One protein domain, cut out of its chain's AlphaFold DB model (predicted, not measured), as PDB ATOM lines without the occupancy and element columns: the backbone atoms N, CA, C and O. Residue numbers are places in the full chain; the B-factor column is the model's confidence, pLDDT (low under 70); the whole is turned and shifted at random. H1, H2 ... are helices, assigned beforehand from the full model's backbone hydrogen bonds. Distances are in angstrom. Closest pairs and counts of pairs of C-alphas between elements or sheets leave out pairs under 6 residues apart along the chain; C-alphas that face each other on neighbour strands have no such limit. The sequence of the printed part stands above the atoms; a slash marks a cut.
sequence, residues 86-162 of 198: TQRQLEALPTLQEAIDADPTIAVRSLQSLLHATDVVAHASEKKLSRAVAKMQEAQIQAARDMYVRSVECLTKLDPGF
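AT A GLANCE: This is residues 86 to 162 of the 198 residues of the protein "DBD_Tnp_Mut domain-containing protein" of Saprolegnia diclina (strain VS20) (UniProt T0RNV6). One long helix, H4, makes the length of this domain, and three short helices, H1, H2 and H3, gather round its first part as a small head. Beyond the head H4 sticks out as a long arm, with residues 141 to 151 and 153 to 161 standing free. The printed part has 77 residues with four named helices, H1, H2, H3 and H4 in that order, and no named strand; the class is all helix. It is only just loose, close to extended, with a radius of gyration of the C-alphas of 17.0 A, and the C-alphas span 56 by 20 by 17 A.

IN THESE COORDINATES: H1 takes in residues 87 to 91, five residues, and measures 6.3 A from first to last C-alpha; C-alpha 87 is at (150.795, 87.681, 184.088). After a tight link of 2 residues comes H2, residues 94 to 102, 12.1 A long. A tight link of 5 residues leads to H3, residues 108 to 117, 14.3 A long. A short link of 8 residues leads to H4, residues 126 to 158, 48.0 A long, from C-alpha 126 at (160.111, 85.337, 179.566) to C-alpha 158 at (119.086, 95.646, 156.843).

HOW THE PARTS SIT: H4 is the hub and touches the three other helices. H1 touches H4 at residues 128 to 136 alone, and their closest C-alphas, those of Gln 87 and Ala 132, are 5.5 A apart. H2 only just touches H4, with 3 pairs of C-alphas within 8 A, at residues 133 to 137 of H4 alone; the closest C-alphas are those of Ile 100 and Val 133, 7.5 A apart. H2 and H4 run the same way at a steep tilt of 60 degrees. H3 touches H4 at residues 126 to 133 alone, closest at the C-alphas of Val 108 and Ser 130, 6.2 A apart, and their lines are only just about perpendicular, at 71 degrees. H2 and H3 form a helical hairpin: they touch, with the C-alphas of Leu 96 and Leu 111 closest at 7.3 A, and run opposite ways at a steep tilt of 40 degrees. H1 and H2 are close but not clearly touching, their closest C-alphas, those of Leu 90 and Leu 96, being 7.2 A apart. H1 and H3 are apart. In H1, H2, H3 and H4 every O i to N i+4 pair is within hydrogen-bond range.

THE WHOLE: The outline is a rod, and the two C-alphas farthest apart, those of Ala 122 and Gly 161, are 56.9 A apart. The printed part runs from residue 86 to 162 with no cut, and no link between its helices is long. The mean pLDDT of the printed part is 86.4; residues 119 to 123 and 160 to 162 are under 70.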
ATOM      1  N   THR A  86     153.112  89.659 187.911       89.81
ATOM      2  CA  THR A  86     152.264  88.544 187.513       89.81
ATOM      3  C   THR A  86     151.807  88.717 186.068       89.81
ATOM      4  O   THR A  86     151.827  89.817 185.528       89.81
ATOM      5  N   GLN A  87     151.341  87.630 185.447       90.06
ATOM      6  CA  GLN A  87     150.795  87.681 184.088       90.06
ATOM      7  C   GLN A  87     149.673  88.727 183.965       90.06
ATOM      8  O   GLN A  87     149.689  89.533 183.048       90.06
ATOM      9  N   ARG A  88     148.769  88.786 184.954       90.88
ATOM     10  CA  ARG A  88     147.695  89.788 185.004       90.88
ATOM     11  C   ARG A  88     148.231  91.220 185.023       90.88
ATOM     12  O   ARG A  88     147.667  92.086 184.376       90.88
ATOM     13  N   GLN A  89     149.281  91.471 185.801       90.38
ATOM     14  CA  GLN A  89     149.876  92.804 185.878       90.38
ATOM     15  C   GLN A  89     150.526  93.184 184.548       90.38
ATOM     16  O   GLN A  89     150.360  94.315 184.128       90.38
ATOM     17  N   LEU A  90     151.188  92.238 183.869       90.56
ATOM     18  CA  LEU A  90     151.741  92.456 182.529       90.56
ATOM     19  C   LEU A  90     150.648  92.806 181.513       90.56
ATOM     20  O   LEU A  90     150.785  93.795 180.809       90.56
ATOM     21  N   GLU A  91     149.549  92.047 181.496       89.62
ATOM     22  CA  GLU A  91     148.395  92.298 180.615       89.62
ATOM     23  C   GLU A  91     147.784  93.696 180.809       89.62
ATOM     24  O   GLU A  91     147.197  94.244 179.881       89.62
ATOM     25  N   ALA A  92     147.910  94.269 182.008       89.50
ATOM     26  CA  ALA A  92     147.374  95.582 182.355       89.50
ATOM     27  C   ALA A  92     148.355  96.744 182.110       89.50
ATOM     28  O   ALA A  92     147.999  97.887 182.389       89.50
ATOM     29  N   LEU A  93     149.582  96.483 181.643       88.81
ATOM     30  CA  LEU A  93     150.555  97.540 181.362       88.81
ATOM     31  C   LEU A  93     150.217  98.241 180.038       88.81
ATOM     32  O   LEU A  93     150.266  97.580 178.999       88.81
ATOM     33  N   PRO A  94     149.983  99.570 180.039       88.88
ATOM     34  CA  PRO A  94     149.688 100.315 178.813       88.88
ATOM     35  C   PRO A  94     150.805 100.191 177.777       88.88
ATOM     36  O   PRO A  94     150.550  99.877 176.625       88.88
ATOM     37  N   THR A  95     152.064 100.287 178.212       88.50
ATOM     38  CA  THR A  95     153.234 100.140 177.334       88.50
ATOM     39  C   THR A  95     153.274  98.791 176.617       88.50
ATOM     40  O   THR A  95     153.745  98.702 175.487       88.50
ATOM     41  N   LEU A  96     152.802  97.722 177.271       89.25
ATOM     42  CA  LEU A  96     152.753  96.400 176.650       89.25
ATOM     43  C   LEU A  96     151.585  96.297 175.665       89.25
ATOM     44  O   LEU A  96     151.750  95.697 174.609       89.25
ATOM     45  N   GLN A  97     150.434  96.881 176.008       91.06
ATOM     46  CA  GLN A  97     149.264  96.949 175.129       91.06
ATOM     47  C   GLN A  97     149.597  97.700 173.840       91.06
ATOM     48  O   GLN A  97     149.522  97.111 172.769       91.06
ATOM     49  N   GLU A  98     150.108  98.926 173.957       90.62
ATOM     50  CA  GLU A  98     150.475  99.775 172.820       90.62
ATOM     51  C   GLU A  98     151.514  99.115 171.906       90.62
ATOM     52  O   GLU A  98     151.404  99.184 170.685       90.62
ATOM     53  N   ALA A  99     152.511  98.431 172.476       91.00
ATOM     54  CA  ALA A  99     153.525  97.737 171.685       91.00
ATOM     55  C   ALA A  99     152.947  96.561 170.877       91.00
ATOM     56  O   ALA A  99     153.379  96.329 169.750       91.00
ATOM     57  N   ILE A 100     151.983  95.824 171.442       91.50
ATOM     58  CA  ILE A 100     151.317  94.703 170.760       91.50
ATOM     59  C   ILE A 100     150.294  95.217 169.740       91.50
ATOM     60  O   ILE A 100     150.152  94.616 168.678       91.50
ATOM     61  N   ASP A 101     149.598  96.313 170.045       90.50
ATOM     62  CA  ASP A 101     148.682  96.979 169.114       90.50
ATOM     63  C   ASP A 101     149.437  97.528 167.891       90.50
ATOM     64  O   ASP A 101     148.950  97.419 166.767       90.50
ATOM     65  N   ALA A 102     150.639  98.079 168.094       91.38
ATOM     66  CA  ALA A 102     151.481  98.599 167.019       91.38
ATOM     67  C   ALA A 102     152.108  97.492 166.154       91.38
ATOM     68  O   ALA A 102     152.148  97.619 164.930       91.38
ATOM     69  N   ASP A 103     152.608  96.419 166.772       90.88
ATOM     70  CA  ASP A 103     153.167  95.265 166.067       90.88
ATOM     71  C   ASP A 103     152.816  93.952 166.792       90.88
ATOM     72  O   ASP A 103     153.488  93.561 167.755       90.88
ATOM     73  N   PRO A 104     151.818  93.195 166.305       86.38
ATOM     74  CA  PRO A 104     151.438  91.927 166.915       86.38
ATOM     75  C   PRO A 104     152.486  90.827 166.694       86.38
ATOM     76  O   PRO A 104     152.390  89.774 167.314       86.38
ATOM     77  N   THR A 105     153.489  91.020 165.835       89.38
ATOM     78  CA  THR A 105     154.558  90.037 165.581       89.38
ATOM     79  C   THR A 105     155.830  90.300 166.385       89.38
ATOM     80  O   THR A 105     156.809  89.555 166.262       89.38
ATOM     81  N   ILE A 106     155.810  91.315 167.253       89.69
ATOM     82  CA  ILE A 106     156.966  91.734 168.038       89.69
ATOM     83  C   ILE A 106     157.553  90.583 168.865       89.69
ATOM     84  O   ILE A 106     156.870  89.841 169.579       89.69
ATOM     85  N   ALA A 107     158.877  90.440 168.796       90.50
ATOM     86  CA  ALA A 107     159.578  89.418 169.555       90.50
ATOM     87  C   ALA A 107     159.491  89.693 171.067       90.50
ATOM     88  O   ALA A 107     159.751  90.803 171.539       90.50
ATOM     89  N   VAL A 108     159.238  88.643 171.856       90.00
ATOM     90  CA  VAL A 108     159.136  88.714 173.329       90.00
ATOM     91  C   VAL A 108     160.380  89.348 173.968       90.00
ATOM     92  O   VAL A 108     160.266  90.088 174.942       90.00
ATOM     93  N   ARG A 109     161.572  89.116 173.403       89.94
ATOM     94  CA  ARG A 109     162.828  89.724 173.880       89.94
ATOM     95  C   ARG A 109     162.878  91.241 173.683       89.94
ATOM     96  O   ARG A 109     163.425  91.946 174.531       89.94
ATOM     97  N   SER A 110     162.293  91.749 172.600       90.31
ATOM     98  CA  SER A 110     162.190  93.189 172.347       90.31
ATOM     99  C   SER A 110     161.250  93.838 173.361       90.31
ATOM    100  O   SER A 110     161.614  94.832 173.985       90.31
ATOM    101  N   LEU A 111     160.102  93.204 173.626       88.44
ATOM    102  CA  LEU A 111     159.178  93.628 174.683       88.44
ATOM    103  C   LEU A 111     159.833  93.606 176.068       88.44
ATOM    104  O   LEU A 111     159.658  94.527 176.859       88.44
ATOM    105  N   GLN A 112     160.629  92.578 176.362       88.19
ATOM    106  CA  GLN A 112     161.368  92.503 177.618       88.19
ATOM    107  C   GLN A 112     162.372  93.658 177.758       88.19
ATOM    108  O   GLN A 112     162.480  94.245 178.832       88.19
ATOM    109  N   SER A 113     163.057  94.021 176.673       87.81
ATOM    110  CA  SER A 113     163.996  95.150 176.654       87.81
ATOM    111  C   SER A 113     163.283  96.488 176.887       87.81
ATOM    112  O   SER A 113     163.755  97.308 177.672       87.81
ATOM    113  N   LEU A 114     162.104  96.676 176.283       86.75
ATOM    114  CA  LEU A 114     161.247  97.847 176.501       86.75
ATOM    115  C   LEU A 114     160.771  97.955 177.962       86.75
ATOM    116  O   LEU A 114     160.808  99.027 178.568       86.75
ATOM    117  N   LEU A 115     160.363  96.833 178.561       85.19
ATOM    118  CA  LEU A 115     159.935  96.775 179.962       85.19
ATOM    119  C   LEU A 115     161.081  97.047 180.945       85.19
ATOM    120  O   LEU A 115     160.863  97.660 181.989       85.19
ATOM    121  N   HIS A 116     162.301  96.621 180.613       83.25
ATOM    122  CA  HIS A 116     163.484  96.961 181.400       83.25
ATOM    123  C   HIS A 116     163.806  98.460 181.302       83.25
ATOM    124  O   HIS A 116     164.130  99.072 182.315       83.25
ATOM    125  N   ALA A 117     163.673  99.066 180.117       81.38
ATOM    126  CA  ALA A 117     163.938 100.492 179.914       81.38
ATOM    127  C   ALA A 117     162.968 101.405 180.685       81.38
ATOM    128  O   ALA A 117     163.343 102.497 181.102       81.38
ATOM    129  N   THR A 118     161.731 100.956 180.898       73.75
ATOM    130  CA  THR A 118     160.709 101.715 181.637       73.75
ATOM    131  C   THR A 118     160.796 101.545 183.157       73.75
ATOM    132  O   THR A 118     160.081 102.231 183.881       73.75
ATOM    133  N   ASP A 119     161.672 100.667 183.664       66.25
ATOM    134  CA  ASP A 119     161.945 100.450 185.098       66.25
ATOM    135  C   ASP A 119     160.708 100.051 185.948       66.25
ATOM    136  O   ASP A 119     160.734 100.042 187.183       66.25
ATOM    137  N   VAL A 120     159.598  99.688 185.288       62.12
ATOM    138  CA  VAL A 120     158.350  99.221 185.925       62.12
ATOM    139  C   VAL A 120     158.428  97.723 186.243       62.12
ATOM    140  O   VAL A 120     157.763  97.223 187.152       62.12
ATOM    141  N   VAL A 121     159.259  96.979 185.507       62.59
ATOM    142  CA  VAL A 121     159.300  95.515 185.524       62.59
ATOM    143  C   VAL A 121     160.739  95.044 185.359       62.59
ATOM    144  O   VAL A 121     161.172  94.663 184.277       62.59
ATOM    145  N   ALA A 122     161.497  95.058 186.451       61.78
ATOM    146  CA  ALA A 122     162.907  94.689 186.391       61.78
ATOM    147  C   ALA A 122     163.112  93.236 185.916       61.78
ATOM    148  O   ALA A 122     164.039  92.996 185.155       61.78
ATOM    149  N   HIS A 123     162.245  92.274 186.284       68.75
ATOM    150  CA  HIS A 123     162.405  90.864 185.885       68.75
ATOM    151  C   HIS A 123     161.075  90.120 185.672       68.75
ATOM    152  O   HIS A 123     160.716  89.199 186.420       68.75
ATOM    153  N   ALA A 124     160.325  90.461 184.623       78.56
ATOM    154  CA  ALA A 124     159.313  89.526 184.133       78.56
ATOM    155  C   ALA A 124     159.999  88.271 183.578       78.56
ATOM    156  O   ALA A 124     160.904  88.346 182.753       78.56
ATOM    157  N   SER A 125     159.550  87.093 184.012       83.88
ATOM    158  CA  SER A 125     159.977  85.838 183.388       83.88
ATOM    159  C   SER A 125     159.512  85.810 181.932       83.88
ATOM    160  O   SER A 125     158.323  86.012 181.679       83.88
ATOM    161  N   GLU A 126     160.408  85.471 181.002       86.38
ATOM    162  CA  GLU A 126     160.111  85.337 179.566       86.38
ATOM    163  C   GLU A 126     158.877  84.451 179.317       86.38
ATOM    164  O   GLU A 126     157.991  84.805 178.545       86.38
ATOM    165  N   LYS A 127     158.733  83.354 180.076       87.88
ATOM    166  CA  LYS A 127     157.554  82.472 180.009       87.88
ATOM    167  C   LYS A 127     156.252  83.177 180.402       87.88
ATOM    168  O   LYS A 127     155.211  82.896 179.816       87.88
ATOM    169  N   LYS A 128     156.273  84.052 181.414       88.44
ATOM    170  CA  LYS A 128     155.085  84.815 181.843       88.44
ATOM    171  C   LYS A 128     154.743  85.905 180.833       88.44
ATOM    172  O   LYS A 128     153.566  86.087 180.550       88.44
ATOM    173  N   LEU A 129     155.760  86.581 180.297       89.50
ATOM    174  CA  LEU A 129     155.593  87.605 179.271       89.50
ATOM    175  C   LEU A 129     155.010  86.999 177.993       89.50
ATOM    176  O   LEU A 129     153.984  87.464 177.524       89.50
ATOM    177  N   SER A 130     155.575  85.892 177.511       90.69
ATOM    178  CA  SER A 130     155.054  85.159 176.350       90.69
ATOM    179  C   SER A 130     153.590  84.738 176.530       90.69
ATOM    180  O   SER A 130     152.782  84.934 175.627       90.69
ATOM    181  N   ARG A 131     153.212  84.226 177.710       91.06
ATOM    182  CA  ARG A 131     151.810  83.878 178.009       91.06
ATOM    183  C   ARG A 131     150.885  85.094 178.047       91.06
ATOM    184  O   ARG A 131     149.750  84.985 177.597       91.06
ATOM    185  N   ALA A 132     151.348  86.216 178.600       90.56
ATOM    186  CA  ALA A 132     150.584  87.461 178.611       90.56
ATOM    187  C   ALA A 132     150.344  87.958 177.178       90.56
ATOM    188  O   ALA A 132     149.198  88.169 176.805       90.56
ATOM    189  N   VAL A 133     151.403  88.030 176.363       90.94
ATOM    190  CA  VAL A 133     151.342  88.448 174.952       90.94
ATOM    191  C   VAL A 133     150.374  87.570 174.158       90.94
ATOM    192  O   VAL A 133     149.464  88.093 173.525       90.94
ATOM    193  N   ALA A 134     150.499  86.242 174.258       91.75
ATOM    194  CA  ALA A 134     149.621  85.315 173.543       91.75
ATOM    195  C   ALA A 134     148.141  85.515 173.908       91.75
ATOM    196  O   ALA A 134     147.274  85.519 173.038       91.75
ATOM    197  N   LYS A 135     147.846  85.735 175.194       92.62
ATOM    198  CA  LYS A 135     146.479  85.981 175.657       92.62
ATOM    199  C   LYS A 135     145.938  87.336 175.186       92.62
ATOM    200  O   LYS A 135     144.753  87.444 174.890       92.62
ATOM    201  N   MET A 136     146.783  88.365 175.123       92.06
ATOM    202  CA  MET A 136     146.400  89.685 174.607       92.06
ATOM    203  C   MET A 136     146.087  89.623 173.109       92.06
ATOM    204  O   MET A 136     145.048  90.123 172.685       92.06
ATOM    205  N   GLN A 137     146.915  88.927 172.331       91.44
ATOM    206  CA  GLN A 137     146.676  88.690 170.904       91.44
ATOM    207  C   GLN A 137     145.397  87.881 170.662       91.44
ATOM    208  O   GLN A 137     144.599  88.215 169.792       91.44
ATOM    209  N   GLU A 138     145.162  86.830 171.450       91.62
ATOM    210  CA  GLU A 138     143.924  86.051 171.365       91.62
ATOM    211  C   GLU A 138     142.693  86.922 171.654       91.62
ATOM    212  O   GLU A 138     141.694  86.833 170.939       91.62
ATOM    213  N   ALA A 139     142.777  87.818 172.644       90.31
ATOM    214  CA  ALA A 139     141.714  88.770 172.944       90.31
ATOM    215  C   ALA A 139     141.468  89.765 171.793       90.31
ATOM    216  O   ALA A 139     140.311  90.031 171.475       90.31
ATOM    217  N   GLN A 140     142.520  90.263 171.131       90.06
ATOM    218  CA  GLN A 140     142.393  91.114 169.937       90.06
ATOM    219  C   GLN A 140     141.723  90.366 168.776       90.06
ATOM    220  O   GLN A 140     140.789  90.879 168.162       90.06
ATOM    221  N   ILE A 141     142.147  89.128 168.499       91.56
ATOM    222  CA  ILE A 141     141.548  88.285 167.455       91.56
ATOM    223  C   ILE A 141     140.074  88.021 167.767       91.56
ATOM    224  O   ILE A 141     139.230  88.091 166.871       91.56
ATOM    225  N   GLN A 142     139.747  87.729 169.026       92.81
ATOM    226  CA  GLN A 142     138.366  87.501 169.433       92.81
ATOM    227  C   GLN A 142     137.523  88.773 169.304       92.81
ATOM    228  O   GLN A 142     136.422  88.707 168.768       92.81
ATOM    229  N   ALA A 143     138.050  89.935 169.697       91.44
ATOM    230  CA  ALA A 143     137.365  91.213 169.524       91.44
ATOM    231  C   ALA A 143     137.095  91.524 168.041       91.44
ATOM    232  O   ALA A 143     135.988  91.935 167.689       91.44
ATOM    233  N   ALA A 144     138.064  91.258 167.159       91.69
ATOM    234  CA  ALA A 144     137.894  91.412 165.714       91.69
ATOM    235  C   ALA A 144     136.823  90.458 165.154       91.69
ATOM    236  O   ALA A 144     135.995  90.858 164.332       91.69
ATOM    237  N   ARG A 145     136.786  89.206 165.631       94.69
ATOM    238  CA  ARG A 145     135.736  88.240 165.269       94.69
ATOM    239  C   ARG A 145     134.360  88.699 165.731       94.69
ATOM    240  O   ARG A 145     133.423  88.664 164.940       94.69
ATOM    241  N   ASP A 146     134.238  89.157 166.970       94.69
ATOM    242  CA  ASP A 146     132.969  89.632 167.522       94.69
ATOM    243  C   ASP A 146     132.467  90.868 166.765       94.69
ATOM    244  O   ASP A 146     131.274  90.980 166.478       94.69
ATOM    245  N   MET A 147     133.373  91.773 166.379       94.38
ATOM    246  CA  MET A 147     133.052  92.917 165.522       94.38
ATOM    247  C   MET A 147     132.535  92.468 164.151       94.38
ATOM    248  O   MET A 147     131.515  92.983 163.682       94.38
ATOM    249  N   TYR A 148     133.188  91.490 163.518       94.00
ATOM    250  CA  TYR A 148     132.739  90.935 162.241       94.00
ATOM    251  C   TYR A 148     131.353  90.287 162.357       94.00
ATOM    252  O   TYR A 148     130.465  90.595 161.565       94.00
ATOM    253  N   VAL A 149     131.130  89.450 163.377       93.44
ATOM    254  CA  VAL A 149     129.832  88.798 163.623       93.44
ATOM    255  C   VAL A 149     128.729  89.838 163.813       93.44
ATOM    256  O   VAL A 149     127.703  89.760 163.139       93.44
ATOM    257  N   ARG A 150     128.957  90.861 164.646       92.50
ATOM    258  CA  ARG A 150     127.997  91.962 164.839       92.50
ATOM    259  C   ARG A 150     127.705  92.712 163.540       92.50
ATOM    260  O   ARG A 150     126.557  93.072 163.292       92.50
ATOM    261  N   SER A 151     128.723  92.925 162.708       90.94
ATOM    262  CA  SER A 151     128.567  93.597 161.412       90.94
ATOM    263  C   SER A 151     127.707  92.765 160.456       90.94
ATOM    264  O   SER A 151     126.773  93.290 159.855       90.94
ATOM    265  N   VAL A 152     127.939  91.451 160.373       89.19
ATOM    266  CA  VAL A 152     127.127  90.529 159.558       89.19
ATOM    267  C   VAL A 152     125.683  90.451 160.067       89.19
ATOM    268  O   VAL A 152     124.741  90.496 159.275       89.19
ATOM    269  N   GLU A 153     125.472  90.388 161.384       89.56
ATOM    270  CA  GLU A 153     124.131  90.430 161.981       89.56
ATOM    271  C   GLU A 153     123.395  91.746 161.696       89.56
ATOM    272  O   GLU A 153     122.176  91.753 161.530       89.56
ATOM    273  N   CYS A 154     124.112  92.870 161.642       87.56
ATOM    274  CA  CYS A 154     123.539  94.159 161.270       87.56
ATOM    275  C   CYS A 154     123.134  94.171 159.788       87.56
ATOM    276  O   CYS A 154     121.985  94.472 159.468       87.56
ATOM    277  N   LEU A 155     124.034  93.750 158.893       84.69
ATOM    278  CA  LEU A 155     123.784  93.722 157.447       84.69
ATOM    279  C   LEU A 155     122.622  92.793 157.072       84.69
ATOM    280  O   LEU A 155     121.767  93.173 156.280       84.69
ATOM    281  N   THR A 156     122.527  91.615 157.691       83.12
ATOM    282  CA  THR A 156     121.415  90.671 157.459       83.12
ATOM    283  C   THR A 156     120.054  91.186 157.932       83.12
ATOM    284  O   THR A 156     119.029  90.780 157.383       83.12
ATOM    285  N   LYS A 157     120.013  92.078 158.933       83.06
ATOM    286  CA  LYS A 157     118.777  92.754 159.361       83.06
ATOM    287  C   LYS A 157     118.360  93.862 158.394       83.06
ATOM    288  O   LYS A 157     117.164  94.089 158.239       83.06
ATOM    289  N   LEU A 158     119.327  94.549 157.784       81.31
ATOM    290  CA  LEU A 158     119.086  95.646 156.843       81.31
ATOM    291  C   LEU A 158     118.685  95.136 155.454       81.31
ATOM    292  O   LEU A 158     117.768  95.683 154.849       81.31
ATOM    293  N   ASP A 159     119.322  94.064 154.980       77.62
ATOM    294  CA  ASP A 159     118.956  93.378 153.744       77.62
ATOM    295  C   ASP A 159     119.007  91.849 153.945       77.62
ATOM    296  O   ASP A 159     120.079  91.233 153.885       77.62
ATOM    297  N   PRO A 160     117.847  91.194 154.149       64.94
ATOM    298  CA  PRO A 160     117.756  89.739 154.266       64.94
ATOM    299  C   PRO A 160     118.263  88.982 153.024       64.94
ATOM    300  O   PRO A 160     118.474  87.770 153.098       64.94
ATOM    301  N   GLY A 161     118.443  89.665 151.885       63.31
ATOM    302  CA  GLY A 161     119.012  89.124 150.652       63.31
ATOM    303  C   GLY A 161     120.544  89.157 150.584       63.31
ATOM    304  O   GLY A 161     121.113  88.490 149.719       63.31
ATOM    305  N   PHE A 162     121.222  89.857 151.503       60.16
ATOM    306  CA  PHE A 162     122.663  90.141 151.426       60.16
ATOM    307  C   PHE A 162     123.560  88.892 151.459       60.16
ATOM    308  O   PHE A 162     124.606  88.859 150.817       60.16
TER     309      PHE A 162